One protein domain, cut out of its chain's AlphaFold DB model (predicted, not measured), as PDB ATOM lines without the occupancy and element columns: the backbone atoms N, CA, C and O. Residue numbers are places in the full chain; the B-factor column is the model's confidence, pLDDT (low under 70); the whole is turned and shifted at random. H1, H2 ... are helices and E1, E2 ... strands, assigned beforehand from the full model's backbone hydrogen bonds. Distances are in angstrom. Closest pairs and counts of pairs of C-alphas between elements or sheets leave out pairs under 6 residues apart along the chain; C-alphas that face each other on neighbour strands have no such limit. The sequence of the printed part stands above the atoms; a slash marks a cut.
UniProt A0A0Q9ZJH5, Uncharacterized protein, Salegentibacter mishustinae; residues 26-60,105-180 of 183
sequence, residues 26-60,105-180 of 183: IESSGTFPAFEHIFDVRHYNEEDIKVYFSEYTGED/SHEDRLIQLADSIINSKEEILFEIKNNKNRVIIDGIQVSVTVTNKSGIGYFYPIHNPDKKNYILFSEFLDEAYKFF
ATOM      1  N   ILE A  26      95.301  67.837 253.499       95.88
ATOM      2  CA  ILE A  26      94.389  67.031 252.682       95.88
ATOM      3  C   ILE A  26      94.065  67.815 251.419       95.88
ATOM      4  O   ILE A  26      93.496  68.901 251.481       95.88
ATOM      5  N   GLU A  27      94.425  67.256 250.277       95.44
ATOM      6  CA  GLU A  27      94.171  67.806 248.950       95.44
ATOM      7  C   GLU A  27      93.085  66.954 248.305       95.44
ATOM      8  O   GLU A  27      93.252  65.744 248.182       95.44
ATOM      9  N   SER A  28      91.958  67.556 247.939       94.06
ATOM     10  CA  SER A  28      90.828  66.877 247.312       94.06
ATOM     11  C   SER A  28      90.536  67.505 245.962       94.06
ATOM     12  O   SER A  28      90.352  68.715 245.877       94.06
ATOM     13  N   SER A  29      90.457  66.690 244.918       92.06
ATOM     14  CA  SER A  29      90.138  67.156 243.573       92.06
ATOM     15  C   SER A  29      89.154  66.237 242.866       92.06
ATOM     16  O   SER A  29      89.041  65.046 243.167       92.06
ATOM     17  N   GLY A  30      88.413  66.799 241.921       89.50
ATOM     18  CA  GLY A  30      87.500  66.072 241.046       89.50
ATOM     19  C   GLY A  30      87.590  66.611 239.629       89.50
ATOM     20  O   GLY A  30      88.041  67.735 239.418       89.50
ATOM     21  N   THR A  31      87.189  65.798 238.654       83.81
ATOM     22  CA  THR A  31      87.206  66.172 237.231       83.81
ATOM     23  C   THR A  31      85.842  66.625 236.713       83.81
ATOM     24  O   THR A  31      85.798  67.414 235.772       83.81
ATOM     25  N   PHE A  32      84.736  66.183 237.328       79.44
ATOM     26  CA  PHE A  32      83.367  66.513 236.910       79.44
ATOM     27  C   PHE A  32      82.402  66.647 238.114       79.44
ATOM     28  O   PHE A  32      81.924  65.631 238.619       79.44
ATOM     29  N   PRO A  33      82.073  67.874 238.574       78.88
ATOM     30  CA  PRO A  33      82.674  69.143 238.162       78.88
ATOM     31  C   PRO A  33      84.159  69.209 238.544       78.88
ATOM     32  O   PRO A  33      84.595  68.544 239.485       78.88
ATOM     33  N   ALA A  34      84.934  69.997 237.797       85.25
ATOM     34  CA  ALA A  34      86.338  70.220 238.113       85.25
ATOM     35  C   ALA A  34      86.451  71.071 239.385       85.25
ATOM     36  O   ALA A  34      85.908  72.173 239.431       85.25
ATOM     37  N   PHE A  35      87.142  70.567 240.404       90.75
ATOM     38  CA  PHE A  35      87.421  71.314 241.630       90.75
ATOM     39  C   PHE A  35      88.751  70.876 242.232       90.75
ATOM     40  O   PHE A  35      89.203  69.750 242.011       90.75
ATOM     41  N   GLU A  36      89.343  71.753 243.037       94.44
ATOM     42  CA  GLU A  36      90.508  71.436 243.852       94.44
ATOM     43  C   GLU A  36      90.451  72.213 245.167       94.44
ATOM     44  O   GLU A  36      90.324  73.437 245.191       94.44
ATOM     45  N   HIS A  37      90.538  71.471 246.264       95.44
ATOM     46  CA  HIS A  37      90.461  71.967 247.625       95.44
ATOM     47  C   HIS A  37      91.664  71.491 248.423       95.44
ATOM     48  O   HIS A  37      92.066  70.333 248.331       95.44
ATOM     49  N   ILE A  38      92.196  72.369 249.265       96.31
ATOM     50  CA  ILE A  38      93.293  72.066 250.174       96.31
ATOM     51  C   ILE A  38      92.855  72.431 251.586       96.31
ATOM     52  O   ILE A  38      92.592  73.595 251.877       96.31
ATOM     53  N   PHE A  39      92.837  71.442 252.470       96.44
ATOM     54  CA  PHE A  39      92.659  71.610 253.905       96.44
ATOM     55  C   PHE A  39      94.018  71.425 254.583       96.44
ATOM     56  O   PHE A  39      94.621  70.361 254.486       96.44
ATOM     57  N   ASP A  40      94.523  72.457 255.247       94.88
ATOM     58  CA  ASP A  40      95.781  72.439 256.001       94.88
ATOM     59  C   ASP A  40      95.452  72.658 257.483       94.88
ATOM     60  O   ASP A  40      95.190  73.783 257.916       94.88
ATOM     61  N   VAL A  41      95.396  71.551 258.229       94.31
ATOM     62  CA  VAL A  41      95.107  71.497 259.667       94.31
ATOM     63  C   VAL A  41      96.423  71.592 260.431       94.31
ATOM     64  O   VAL A  41      97.332  70.776 260.236       94.31
ATOM     65  N   ARG A  42      96.539  72.598 261.301       90.06
ATOM     66  CA  ARG A  42      97.762  72.897 262.053       90.06
ATOM     67  C   ARG A  42      97.487  72.971 263.543       90.06
ATOM     68  O   ARG A  42      96.740  73.840 263.994       90.06
ATOM     69  N   HIS A  43      98.168  72.106 264.285       83.38
ATOM     70  CA  HIS A  43      98.131  72.060 265.741       83.38
ATOM     71  C   HIS A  43      99.274  72.933 266.266       83.38
ATOM     72  O   HIS A  43     100.422  72.499 266.302       83.38
ATOM     73  N   TYR A  44      98.994  74.199 266.578       66.44
ATOM     74  CA  TYR A  44     100.024  75.126 267.063       66.44
ATOM     75  C   TYR A  44     100.283  74.969 268.571       66.44
ATOM     76  O   TYR A  44     101.425  75.120 269.006       66.44
ATOM     77  N   ASN A  45      99.240  74.660 269.344       65.81
ATOM     78  CA  ASN A  45      99.244  74.362 270.779       65.81
ATOM     79  C   ASN A  45      97.954  73.585 271.149       65.81
ATOM     80  O   ASN A  45      97.177  73.251 270.257       65.81
ATOM     81  N   GLU A  46      97.743  73.303 272.441       61.91
ATOM     82  CA  GLU A  46      96.567  72.577 272.967       61.91
ATOM     83  C   GLU A  46      95.235  73.337 272.867       61.91
ATOM     84  O   GLU A  46      94.191  72.771 273.172       61.91
ATOM     85  N   GLU A  47      95.237  74.620 272.502       65.44
ATOM     86  CA  GLU A  47      94.036  75.463 272.611       65.44
ATOM     87  C   GLU A  47      93.540  75.964 271.250       65.44
ATOM     88  O   GLU A  47      92.332  76.041 271.038       65.44
ATOM     89  N   ASP A  48      94.445  76.234 270.303       73.31
ATOM     90  CA  ASP A  48      94.120  76.818 269.003       73.31
ATOM     91  C   ASP A  48      94.576  75.927 267.842       73.31
ATOM     92  O   ASP A  48      95.747  75.922 267.426       73.31
ATOM     93  N   ILE A  49      93.612  75.248 267.223       89.38
ATOM     94  CA  ILE A  49      93.835  74.474 266.001       89.38
ATOM     95  C   ILE A  49      93.319  75.288 264.828       89.38
ATOM     96  O   ILE A  49      92.152  75.674 264.769       89.38
ATOM     97  N   LYS A  50      94.198  75.579 263.869       92.50
ATOM     98  CA  LYS A  50      93.827  76.363 262.686       92.50
ATOM     99  C   LYS A  50      93.655  75.450 261.494       92.50
ATOM    100  O   LYS A  50      94.570  74.703 261.149       92.50
ATOM    101  N   VAL A  51      92.515  75.582 260.828       94.38
ATOM    102  CA  VAL A  51      92.269  74.948 259.535       94.38
ATOM    103  C   VAL A  51      92.289  76.031 258.470       94.38
ATOM    104  O   VAL A  51      91.434  76.921 258.440       94.38
ATOM    105  N   TYR A  52      93.290  75.953 257.600       94.88
ATOM    106  CA  TYR A  52      93.376  76.775 256.404       94.88
ATOM    107  C   TYR A  52      92.730  76.020 255.250       94.88
ATOM    108  O   TYR A  52      93.161  74.922 254.903       94.88
ATOM    109  N   PHE A  53      91.717  76.623 254.648       96.06
ATOM    110  CA  PHE A  53      91.053  76.114 253.461       96.06
ATOM    111  C   PHE A  53      91.501  76.923 252.250       96.06
ATOM    112  O   PHE A  53      91.448  78.154 252.283       96.06
ATOM    113  N   SER A  54      91.951  76.245 251.198       96.06
ATOM    114  CA  SER A  54      92.241  76.861 249.905       96.06
ATOM    115  C   SER A  54      91.405  76.210 248.814       96.06
ATOM    116  O   SER A  54      91.371  74.988 248.724       96.06
ATOM    117  N   GLU A  55      90.766  77.019 247.981       95.62
ATOM    118  CA  GLU A  55      89.908  76.560 246.886       95.62
ATOM    119  C   GLU A  55      90.406  77.134 245.569       95.62
ATOM    120  O   GLU A  55      90.610  78.346 245.456       95.62
ATOM    121  N   TYR A  56      90.626  76.258 244.591       94.25
ATOM    122  CA  TYR A  56      91.058  76.658 243.264       94.25
ATOM    123  C   TYR A  56      89.966  77.468 242.571       94.25
ATOM    124  O   TYR A  56      88.825  77.036 242.456       94.25
ATOM    125  N   THR A  57      90.341  78.643 242.084       92.50
ATOM    126  CA  THR A  57      89.418  79.595 241.449       92.50
ATOM    127  C   THR A  57      88.989  79.192 240.038       92.50
ATOM    128  O   THR A  57      88.049  79.773 239.505       92.50
ATOM    129  N   GLY A  58      89.677  78.231 239.415       90.62
ATOM    130  CA  GLY A  58      89.569  77.985 237.976       90.62
ATOM    131  C   GLY A  58      90.544  78.814 237.132       90.62
ATOM    132  O   GLY A  58      90.573  78.633 235.915       90.62
ATOM    133  N   GLU A  59      91.338  79.692 237.755       92.88
ATOM    134  CA  GLU A  59      92.283  80.588 237.086       92.88
ATOM    135  C   GLU A  59      93.748  80.267 237.427       92.88
ATOM    136  O   GLU A  59      94.092  79.975 238.573       92.88
ATOM    137  N   ASP A  60      94.627  80.401 236.431       93.44
ATOM    138  CA  ASP A  60      96.075  80.198 236.539       93.44
ATOM    139  C   ASP A  60      96.836  81.522 236.306       93.44
ATOM    140  O   ASP A  60      96.634  82.184 235.285       93.44
ATOM    141  N   SER A 105      88.540  73.964 268.195       90.12
ATOM    142  CA  SER A 105      88.923  73.276 269.420       90.12
ATOM    143  C   SER A 105      89.193  71.790 269.158       90.12
ATOM    144  O   SER A 105      88.763  71.230 268.148       90.12
ATOM    145  N   HIS A 106      89.847  71.108 270.101       87.81
ATOM    146  CA  HIS A 106      90.001  69.646 270.053       87.81
ATOM    147  C   HIS A 106      88.669  68.880 270.131       87.81
ATOM    148  O   HIS A 106      88.594  67.713 269.744       87.81
ATOM    149  N   GLU A 107      87.612  69.517 270.637       89.88
ATOM    150  CA  GLU A 107      86.286  68.908 270.756       89.88
ATOM    151  C   GLU A 107      85.519  68.919 269.425       89.88
ATOM    152  O   GLU A 107      84.580  68.140 269.248       89.88
ATOM    153  N   ASP A 108      85.938  69.749 268.465       93.38
ATOM    154  CA  ASP A 108      85.289  69.837 267.163       93.38
ATOM    155  C   ASP A 108      85.477  68.547 266.359       93.38
ATOM    156  O   ASP A 108      86.588  68.042 266.171       93.38
ATOM    157  N   ARG A 109      84.374  68.030 265.804       96.00
ATOM    158  CA  ARG A 109      84.359  66.761 265.056       96.00
ATOM    159  C   ARG A 109      85.368  66.742 263.906       96.00
ATOM    160  O   ARG A 109      85.985  65.708 263.660       96.00
ATOM    161  N   LEU A 110      85.546  67.873 263.221       95.75
ATOM    162  CA  LEU A 110      86.517  68.012 262.135       95.75
ATOM    163  C   LEU A 110      87.946  67.713 262.610       95.75
ATOM    164  O   LEU A 110      88.703  67.040 261.913       95.75
ATOM    165  N   ILE A 111      88.294  68.183 263.807       94.38
ATOM    166  CA  ILE A 111      89.610  67.970 264.404       94.38
ATOM    167  C   ILE A 111      89.750  66.532 264.888       94.38
ATOM    168  O   ILE A 111      90.745  65.890 264.575       94.38
ATOM    169  N   GLN A 112      88.732  65.969 265.538       94.44
ATOM    170  CA  GLN A 112      88.751  64.555 265.935       94.44
ATOM    171  C   GLN A 112      88.966  63.615 264.738       94.44
ATOM    172  O   GLN A 112      89.663  62.603 264.846       94.44
ATOM    173  N   LEU A 113      88.382  63.940 263.579       96.31
ATOM    174  CA  LEU A 113      88.604  63.209 262.331       96.31
ATOM    175  C   LEU A 113      90.033  63.399 261.805       96.31
ATOM    176  O   LEU A 113      90.655  62.420 261.394       96.31
ATOM    177  N   ALA A 114      90.575  64.620 261.857       94.38
ATOM    178  CA  ALA A 114      91.969  64.890 261.504       94.38
ATOM    179  C   ALA A 114      92.942  64.080 262.378       94.38
ATOM    180  O   ALA A 114      93.819  63.391 261.854       94.38
ATOM    181  N   ASP A 115      92.735  64.093 263.694       91.75
ATOM    182  CA  ASP A 115      93.525  63.334 264.664       91.75
ATOM    183  C   ASP A 115      93.405  61.825 264.427       91.75
ATOM    184  O   ASP A 115      94.398  61.100 264.496       91.75
ATOM    185  N   SER A 116      92.212  61.336 264.081       94.25
ATOM    186  CA  SER A 116      92.011  59.926 263.727       94.25
ATOM    187  C   SER A 116      92.811  59.544 262.478       94.25
ATOM    188  O   SER A 116      93.480  58.516 262.470       94.25
ATOM    189  N   ILE A 117      92.823  60.392 261.442       93.94
ATOM    190  CA  ILE A 117      93.624  60.159 260.229       93.94
ATOM    191  C   ILE A 117      95.123  60.098 260.552       93.94
ATOM    192  O   ILE A 117      95.830  59.251 260.007       93.94
ATOM    193  N   ILE A 118      95.614  60.973 261.434       90.06
ATOM    194  CA  ILE A 118      97.024  60.992 261.855       90.06
ATOM    195  C   ILE A 118      97.390  59.700 262.602       90.06
ATOM    196  O   ILE A 118      98.462  59.137 262.367       90.06
ATOM    197  N   ASN A 119      96.504  59.220 263.477       89.44
ATOM    198  CA  ASN A 119      96.777  58.098 264.375       89.44
ATOM    199  C   ASN A 119      96.474  56.708 263.774       89.44
ATOM    200  O   ASN A 119      97.023  55.720 264.253       89.44
ATOM    201  N   SER A 120      95.667  56.606 262.712       91.06
ATOM    202  CA  SER A 120      95.245  55.330 262.093       91.06
ATOM    203  C   SER A 120      96.099  54.894 260.892       91.06
ATOM    204  O   SER A 120      95.603  54.269 259.950       91.06
ATOM    205  N   LYS A 121      97.399  55.209 260.879       90.75
ATOM    206  CA  LYS A 121      98.286  54.957 259.728       90.75
ATOM    207  C   LYS A 121      98.214  53.518 259.205       90.75
ATOM    208  O   LYS A 121      98.044  53.319 258.002       90.75
ATOM    209  N   GLU A 122      98.417  52.517 260.059       90.94
ATOM    210  CA  GLU A 122      98.474  51.109 259.650       90.94
ATOM    211  C   GLU A 122      97.141  50.637 259.059       90.94
ATOM    212  O   GLU A 122      97.126  49.943 258.040       90.94
ATOM    213  N   GLU A 123      96.030  51.057 259.663       91.94
ATOM    214  CA  GLU A 123      94.668  50.742 259.220       91.94
ATOM    215  C   GLU A 123      94.381  51.360 257.846       91.94
ATOM    216  O   GLU A 123      93.923  50.667 256.935       91.94
ATOM    217  N   ILE A 124      94.744  52.632 257.658       93.44
ATOM    218  CA  ILE A 124      94.600  53.354 256.387       93.44
ATOM    219  C   ILE A 124      95.423  52.678 255.285       93.44
ATOM    220  O   ILE A 124      94.925  52.436 254.183       93.44
ATOM    221  N   LEU A 125      96.684  52.328 255.562       91.88
ATOM    222  CA  LEU A 125      97.539  51.644 254.587       91.88
ATOM    223  C   LEU A 125      96.983  50.266 254.206       91.88
ATOM    224  O   LEU A 125      97.070  49.860 253.041       91.88
ATOM    225  N   PHE A 126      96.395  49.547 255.164       91.69
ATOM    226  CA  PHE A 126      95.715  48.283 254.905       91.69
ATOM    227  C   PHE A 126      94.482  48.474 254.014       91.69
ATOM    228  O   PHE A 126      94.305  47.735 253.041       91.69
ATOM    229  N   GLU A 127      93.669  49.494 254.281       91.19
ATOM    230  CA  GLU A 127      92.494  49.818 253.476       91.19
ATOM    231  C   GLU A 127      92.861  50.189 252.031       91.19
ATOM    232  O   GLU A 127      92.260  49.662 251.090       91.19
ATOM    233  N   ILE A 128      93.901  51.008 251.834       91.38
ATOM    234  CA  ILE A 128      94.441  51.351 250.504       91.38
ATOM    235  C   ILE A 128      94.883  50.088 249.766       91.38
ATOM    236  O   ILE A 128      94.536  49.878 248.601       91.38
ATOM    237  N   LYS A 129      95.612  49.196 250.444       91.38
ATOM    238  CA  LYS A 129      96.077  47.940 249.846       91.38
ATOM    239  C   LYS A 129      94.917  47.047 249.404       91.38
ATOM    240  O   LYS A 129      95.008  46.442 248.333       91.38
ATOM    241  N   ASN A 130      93.848  46.965 250.194       91.69
ATOM    242  CA  ASN A 130      92.675  46.145 249.878       91.69
ATOM    243  C   ASN A 130      91.863  46.700 248.705       91.69
ATOM    244  O   ASN A 130      91.281  45.934 247.941       91.69
ATOM    245  N   ASN A 131      91.869  48.016 248.527       87.19
ATOM    246  CA  ASN A 131      91.078  48.699 247.509       87.19
ATOM    247  C   ASN A 131      91.877  49.081 246.251       87.19
ATOM    248  O   ASN A 131      91.321  49.671 245.326       87.19
ATOM    249  N   LYS A 132      93.160  48.704 246.160       83.94
ATOM    250  CA  LYS A 132      94.076  49.100 245.071       83.94
ATOM    251  C   LYS A 132      93.615  48.743 243.650       83.94
ATOM    252  O   LYS A 132      94.037  49.380 242.696       83.94
ATOM    253  N   ASN A 133      92.798  47.697 243.500       81.81
ATOM    254  CA  ASN A 133      92.351  47.183 242.197       81.81
ATOM    255  C   ASN A 133      90.969  47.721 241.790       81.81
ATOM    256  O   ASN A 133      90.368  47.237 240.831       81.81
ATOM    257  N   ARG A 134      90.421  48.671 242.548       81.75
ATOM    258  CA  ARG A 134      89.110  49.247 242.275       81.75
ATOM    259  C   ARG A 134      89.194  50.145 241.040       81.75
ATOM    260  O   ARG A 134      90.031  51.037 240.972       81.75
ATOM    261  N   VAL A 135      88.298  49.920 240.081       78.94
ATOM    262  CA  VAL A 135      88.128  50.812 238.928       78.94
ATOM    263  C   VAL A 135      87.144  51.905 239.315       78.94
ATOM    264  O   VAL A 135      86.039  51.620 239.776       78.94
ATOM    265  N   ILE A 136      87.560  53.156 239.151       77.38
ATOM    266  CA  ILE A 136      86.779  54.345 239.481       77.38
ATOM    267  C   ILE A 136      86.790  55.238 238.246       77.38
ATOM    268  O   ILE A 136      87.855  55.548 237.717       77.38
ATOM    269  N   ILE A 137      85.604  55.646 237.807       74.69
ATOM    270  CA  ILE A 137      85.408  56.610 236.724       74.69
ATOM    271  C   ILE A 137      84.874  57.888 237.374       74.69
ATOM    272  O   ILE A 137      83.971  57.799 238.202       74.69
ATOM    273  N   ASP A 138      85.470  59.034 237.045       73.69
ATOM    274  CA  ASP A 138      85.058  60.367 237.522       73.69
ATOM    275  C   ASP A 138      84.922  60.497 239.052       73.69
ATOM    276  O   ASP A 138      84.021  61.152 239.572       73.69
ATOM    277  N   GLY A 139      85.829  59.855 239.792       84.31
ATOM    278  CA  GLY A 139      85.842  59.893 241.253       84.31
ATOM    279  C   GLY A 139      86.661  61.041 241.836       84.31
ATOM    280  O   GLY A 139      87.567  61.582 241.199       84.31
ATOM    281  N   ILE A 140      86.384  61.353 243.102       89.38
ATOM    282  CA  ILE A 140      87.173  62.312 243.881       89.38
ATOM    283  C   ILE A 140      88.537  61.697 244.194       89.38
ATOM    284  O   ILE A 140      88.616  60.588 244.720       89.38
ATOM    285  N   GLN A 141      89.615  62.410 243.906       91.31
ATOM    286  CA  GLN A 141      90.959  62.048 244.340       91.31
ATOM    287  C   GLN A 141      91.273  62.788 245.632       91.31
ATOM    288  O   GLN A 141      90.961  63.970 245.766       91.31
ATOM    289  N   VAL A 142      91.869  62.087 246.592       92.81
ATOM    290  CA  VAL A 142      92.318  62.667 247.853       92.81
ATOM    291  C   VAL A 142      93.774  62.292 248.074       92.81
ATOM    292  O   VAL A 142      94.123  61.117 248.087       92.81
ATOM    293  N   SER A 143      94.625  63.293 248.256       93.56
ATOM    294  CA  SER A 143      96.017  63.119 248.658       93.56
ATOM    295  C   SER A 143      96.205  63.689 250.050       93.56
ATOM    296  O   SER A 143      95.852  64.836 250.313       93.56
ATOM    297  N   VAL A 144      96.759  62.893 250.954       93.88
ATOM    298  CA  VAL A 144      96.936  63.286 252.354       93.88
ATOM    299  C   VAL A 144      98.406  63.255 252.692       93.88
ATOM    300  O   VAL A 144      99.053  62.232 252.498       93.88
ATOM    301  N   THR A 145      98.922  64.354 253.225       93.94
ATOM    302  CA  THR A 145     100.292  64.457 253.723       93.94
ATOM    303  C   THR A 145     100.267  64.745 255.214       93.94
ATOM    304  O   THR A 145      99.743  65.775 255.644       93.94
ATOM    305  N   VAL A 146     100.876  63.860 256.000       90.38
ATOM    306  CA  VAL A 146     101.101  64.054 257.436       90.38
ATOM    307  C   VAL A 146     102.551  64.471 257.629       90.38
ATOM    308  O   VAL A 146     103.467  63.757 257.224       90.38
ATOM    309  N   THR A 147     102.771  65.632 258.236       89.44
ATOM    310  CA  THR A 147     104.104  66.167 258.542       89.44
ATOM    311  C   THR A 147     104.258  66.282 260.054       89.44
ATOM    312  O   THR A 147     103.348  66.770 260.724       89.44
ATOM    313  N   ASN A 148     105.403  65.862 260.583       82.19
ATOM    314  CA  ASN A 148     105.787  66.073 261.978       82.19
ATOM    315  C   ASN A 148     107.078  66.905 262.062       82.19
ATOM    316  O   ASN A 148     107.608  67.371 261.051       82.19
ATOM    317  N   LYS A 149     107.606  67.098 263.276       75.31
ATOM    318  CA  LYS A 149     108.843  67.871 263.508       75.31
ATOM    319  C   LYS A 149     110.060  67.335 262.735       75.31
ATOM    320  O   LYS A 149     110.978  68.102 262.465       75.31
ATOM    321  N   SER A 150     110.059  66.054 262.367       73.75
ATOM    322  CA  SER A 150     111.148  65.387 261.642       73.75
ATOM    323  C   SER A 150     110.994  65.443 260.115       73.75
ATOM    324  O   SER A 150     111.880  64.972 259.403       73.75
ATOM    325  N   GLY A 151     109.903  66.020 259.596       74.12
ATOM    326  CA  GLY A 151     109.620  66.136 258.164       74.12
ATOM    327  C   GLY A 151     108.327  65.431 257.755       74.12
ATOM    328  O   GLY A 151     107.397  65.290 258.549       74.12
ATOM    329  N   ILE A 152     108.235  65.024 256.484       74.50
ATOM    330  CA  ILE A 152     107.076  64.267 255.990       74.50
ATOM    331  C   ILE A 152     107.071  62.904 256.681       74.50
ATOM    332  O   ILE A 152     107.980  62.101 256.480       74.50
ATOM    333  N   GLY A 153     106.035  62.651 257.478       71.69
ATOM    334  CA  GLY A 153     105.795  61.354 258.092       71.69
ATOM    335  C   GLY A 153     105.200  60.387 257.076       71.69
ATOM    336  O   GLY A 153     105.802  59.356 256.779       71.69
ATOM    337  N   TYR A 154     104.035  60.734 256.510       80.75
ATOM    338  CA  TYR A 154     103.230  59.824 255.684       80.75
ATOM    339  C   TYR A 154     102.547  60.524 254.507       80.75
ATOM    340  O   TYR A 154     102.219  61.709 254.584       80.75
ATOM    341  N   PHE A 155     102.300  59.756 253.441       87.56
ATOM    342  CA  PHE A 155     101.522  60.168 252.276       87.56
ATOM    343  C   PHE A 155     100.493  59.091 251.903       87.56
ATOM    344  O   PHE A 155     100.861  57.923 251.751       87.56
ATOM    345  N   TYR A 156      99.225  59.476 251.730       89.75
ATOM    346  CA  TYR A 156      98.135  58.578 251.333       89.75
ATOM    347  C   TYR A 156      97.494  59.043 250.016       89.75
ATOM    348  O   TYR A 156      96.863  60.101 250.004       89.75
ATOM    349  N   PRO A 157      97.614  58.267 248.922       89.38
ATOM    350  CA  PRO A 157      96.842  58.477 247.703       89.38
ATOM    351  C   PRO A 157      95.537  57.671 247.761       89.38
ATOM    352  O   PRO A 157      95.546  56.438 247.737       89.38
ATOM    353  N   ILE A 158      94.407  58.362 247.849       90.56
ATOM    354  CA  ILE A 158      93.077  57.773 248.010       90.56
ATOM    355  C   ILE A 158      92.227  58.123 246.796       90.56
ATOM    356  O   ILE A 158      92.132  59.277 246.377       90.56
ATOM    357  N   HIS A 159      91.564  57.111 246.245       88.50
ATOM    358  CA  HIS A 159      90.664  57.272 245.113       88.50
ATOM    359  C   HIS A 159      89.230  56.964 245.538       88.50
ATOM    360  O   HIS A 159      88.928  55.859 245.990       88.50
ATOM    361  N   ASN A 160      88.359  57.949 245.341       89.12
ATOM    362  CA  ASN A 160      86.923  57.937 245.594       89.12
ATOM    363  C   ASN A 160      86.550  57.445 247.000       89.12
ATOM    364  O   ASN A 160      85.995  56.343 247.132       89.12
ATOM    365  N   PRO A 161      86.874  58.236 248.042       91.44
ATOM    366  CA  PRO A 161      86.417  57.937 249.389       91.44
ATOM    367  C   PRO A 161      84.891  58.007 249.465       91.44
ATOM    368  O   PRO A 161      84.269  58.903 248.899       91.44
ATOM    369  N   ASP A 162      84.296  57.030 250.139       90.12
ATOM    370  CA  ASP A 162      82.856  56.892 250.306       90.12
ATOM    371  C   ASP A 162      82.518  56.280 251.680       90.12
ATOM    372  O   ASP A 162      83.389  55.902 252.462       90.12
ATOM    373  N   LYS A 163      81.225  56.162 251.995       90.06
ATOM    374  CA  LYS A 163      80.756  55.641 253.295       90.06
ATOM    375  C   LYS A 163      81.006  54.142 253.503       90.06
ATOM    376  O   LYS A 163      80.626  53.602 254.539       90.06
ATOM    377  N   LYS A 164      81.584  53.450 252.520       89.12
ATOM    378  CA  LYS A 164      81.926  52.025 252.581       89.12
ATOM    379  C   LYS A 164      83.437  51.799 252.562       89.12
ATOM    380  O   LYS A 164      83.904  50.877 253.219       89.12
ATOM    381  N   ASN A 165      84.175  52.600 251.800       88.31
ATOM    382  CA  ASN A 165      85.617  52.510 251.619       88.31
ATOM    383  C   ASN A 165      86.225  53.890 251.844       88.31
ATOM    384  O   ASN A 165      85.786  54.866 251.237       88.31
ATOM    385  N   TYR A 166      87.294  53.947 252.626       92.31
ATOM    386  CA  TYR A 166      87.986  55.165 253.026       92.31
ATOM    387  C   TYR A 166      87.079  56.076 253.862       92.31
ATOM    388  O   TYR A 166      87.021  57.288 253.646       92.31
ATOM    389  N   ILE A 167      86.367  55.470 254.821       94.00
ATOM    390  CA  ILE A 167      85.306  56.113 255.612       94.00
ATOM    391  C   ILE A 167      85.828  57.365 256.318       94.00
ATOM    392  O   ILE A 167      85.200  58.413 256.216       94.00
ATOM    393  N   LEU A 168      87.007  57.291 256.950       94.94
ATOM    394  CA  LEU A 168      87.616  58.435 257.642       94.94
ATOM    395  C   LEU A 168      87.778  59.656 256.727       94.94
ATOM    396  O   LEU A 168      87.528  60.783 257.143       94.94
ATOM    397  N   PHE A 169      88.149  59.439 255.465       95.25
ATOM    398  CA  PHE A 169      88.335  60.516 254.496       95.25
ATOM    399  C   PHE A 169      87.002  61.038 253.958       95.25
ATOM    400  O   PHE A 169      86.859  62.243 253.769       95.25
ATOM    401  N   SER A 170      86.018  60.156 253.752       95.19
ATOM    402  CA  SER A 170      84.657  60.566 253.389       95.19
ATOM    403  C   SER A 170      84.034  61.421 254.493       95.19
ATOM    404  O   SER A 170      83.493  62.482 254.202       95.19
ATOM    405  N   GLU A 171      84.137  60.990 255.752       96.69
ATOM    406  CA  GLU A 171      83.611  61.725 256.904       96.69
ATOM    407  C   GLU A 171      84.338  63.050 257.112       96.69
ATOM    408  O   GLU A 171      83.685  64.062 257.357       96.69
ATOM    409  N   PHE A 172      85.669  63.073 256.979       97.00
ATOM    410  CA  PHE A 172      86.436  64.315 257.071       97.00
ATOM    411  C   PHE A 172      85.961  65.338 256.038       97.00
ATOM    412  O   PHE A 172      85.713  66.489 256.386       97.00
ATOM    413  N   LEU A 173      85.812  64.925 254.775       95.06
ATOM    414  CA  LEU A 173      85.347  65.813 253.715       95.06
ATOM    415  C   LEU A 173      83.917  66.301 253.972       95.06
ATOM    416  O   LEU A 173      83.670  67.502 253.884       95.06
ATOM    417  N   ASP A 174      82.995  65.399 254.318       95.44
ATOM    418  CA  ASP A 174      81.606  65.750 254.641       95.44
ATOM    419  C   ASP A 174      81.534  66.767 255.792       95.44
ATOM    420  O   ASP A 174      80.757  67.720 255.726       95.44
ATOM    421  N   GLU A 175      82.355  66.597 256.832       96.75
ATOM    422  CA  GLU A 175      82.425  67.525 257.961       96.75
ATOM    423  C   GLU A 175      83.043  68.867 257.553       96.75
ATOM    424  O   GLU A 175      82.483  69.922 257.846       96.75
ATOM    425  N   ALA A 176      84.160  68.847 256.824       95.56
ATOM    426  CA  ALA A 176      84.861  70.051 256.395       95.56
ATOM    427  C   ALA A 176      83.980  70.938 255.500       95.56
ATOM    428  O   ALA A 176      83.955  72.159 255.669       95.56
ATOM    429  N   TYR A 177      83.197  70.338 254.599       94.56
ATOM    430  CA  TYR A 177      82.301  71.067 253.699       94.56
ATOM    431  C   TYR A 177      81.104  71.729 254.402       94.56
ATOM    432  O   TYR A 177      80.450  72.574 253.794       94.56
ATOM    433  N   LYS A 178      80.835  71.434 255.681       95.19
ATOM    434  CA  LYS A 178      79.867  72.214 256.479       95.19
ATOM    435  C   LYS A 178      80.383  73.618 256.798       95.19
ATOM    436  O   LYS A 178      79.594  74.553 256.891       95.19
ATOM    437  N   PHE A 179      81.698  73.759 256.961       93.06
ATOM    438  CA  PHE A 179      82.370  75.022 257.285       93.06
ATOM    439  C   PHE A 179      82.907  75.722 256.033       93.06
ATOM    440  O   PHE A 179      82.918  76.950 255.946       93.06
ATOM    441  N   PHE A 180      83.327  74.930 255.048       90.81
ATOM    442  CA  PHE A 180      83.923  75.385 253.797       90.81
ATOM    443  C   PHE A 180      83.121  74.841 252.611       90.81
ATOM    444  O   PHE A 180      83.608  73.953 251.917       90.81
TER     445      PHE A 180
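This is residues 26 to 60 and 105 to 180 of the 183 residues of an uncharacterized protein of Salegentibacter mishustinae (UniProt A0A0Q9ZJH5). The model is one twisted antiparallel sheet of five strands with three helices over one of its faces and the other face bare. H1 and H3 pack on each other and cross over the strands, while H2 runs along the edge strand E5. The printed part has 111 residues with five named strands and three named helices, in the order E1 E2 E3 H1 H2 E4 E5 H3, and its class is mixed, helices and strands. The sheet's order is E3 E2 E1 E4 E5. The whole is compact, with a radius of gyration of the C-alphas of 14.2 A and spans of 41 by 36 by 26 A.

E1, residues 26 to 31, begins at C-alpha 26 at (94.389, 67.031, 252.682). E2 is residues 34 to 43, 30.1 A long. E3, residues 49 to 60, is also 30.1 A long and bends by 67 degrees at residue 57. E1, E2 and E3 form a meander, each strand the antiparallel neighbour of the one before. After the cut come H1, residues 109 to 119, and H2, residues 121 to 131, 15.2 A and 15.5 A long. E4, residues 141 to 148, and E5, residues 151 to 159, are 23.4 A and 24.7 A long and form a hairpin. H3, residues 167 to 179, is 19.2 A long and ends at C-alpha 179 at (82.370, 75.022, 257.285).

In the sheet, E1 and E2 are antiparallel at 175 degrees, with N 28 and O 37 2.8 A apart. E2 and E3 are antiparallel at 156 degrees, with N 40 and O 52 2.8 A apart. On the other side of E1, N 27 and O 143 of E4 are 2.8 A apart. Between E4 and E5, N 144 and O 156 are 3.0 A apart. H1, H2 and H3 are on the same face, making two layers, helices on one face of a sheet. H1, at a height of 9.5 A over the sheet, runs across the strands, at 79 degrees to E2 on the local plane. H3, at a height of 9.9 A, also runs across them, at 88 degrees to E4 on the local plane. H1 and H3 touch, the closest C-alphas being those of Leu 113 and Phe 172, 5.8 A apart. They run opposite ways at a shallow tilt of 34 degrees, only just short of steep. H2 lies over E5 at a height of 9.3 A and runs along it, at 24 degrees on the local plane; their closest C-alphas, those of Ile 128 and Ile 158, are 7.0 A apart. H2 and H3 are apart. In H1 and H2 every O i to N i+4 pair is within hydrogen-bond range, and in H3 7 of 9.

The two C-alphas farthest apart, those of Glu 47 and Val 135, are 42.2 A apart. Residues 61 to 104 are cut out, and C-alphas 60 and 105 are 34.4 A apart across the cut. Of the links that are printed whole, those from H2 to E4 and from E5 to H3 are short and the others tight. The mean pLDDT of the printed part is 89.0, and residues 44 to 47 are under 70.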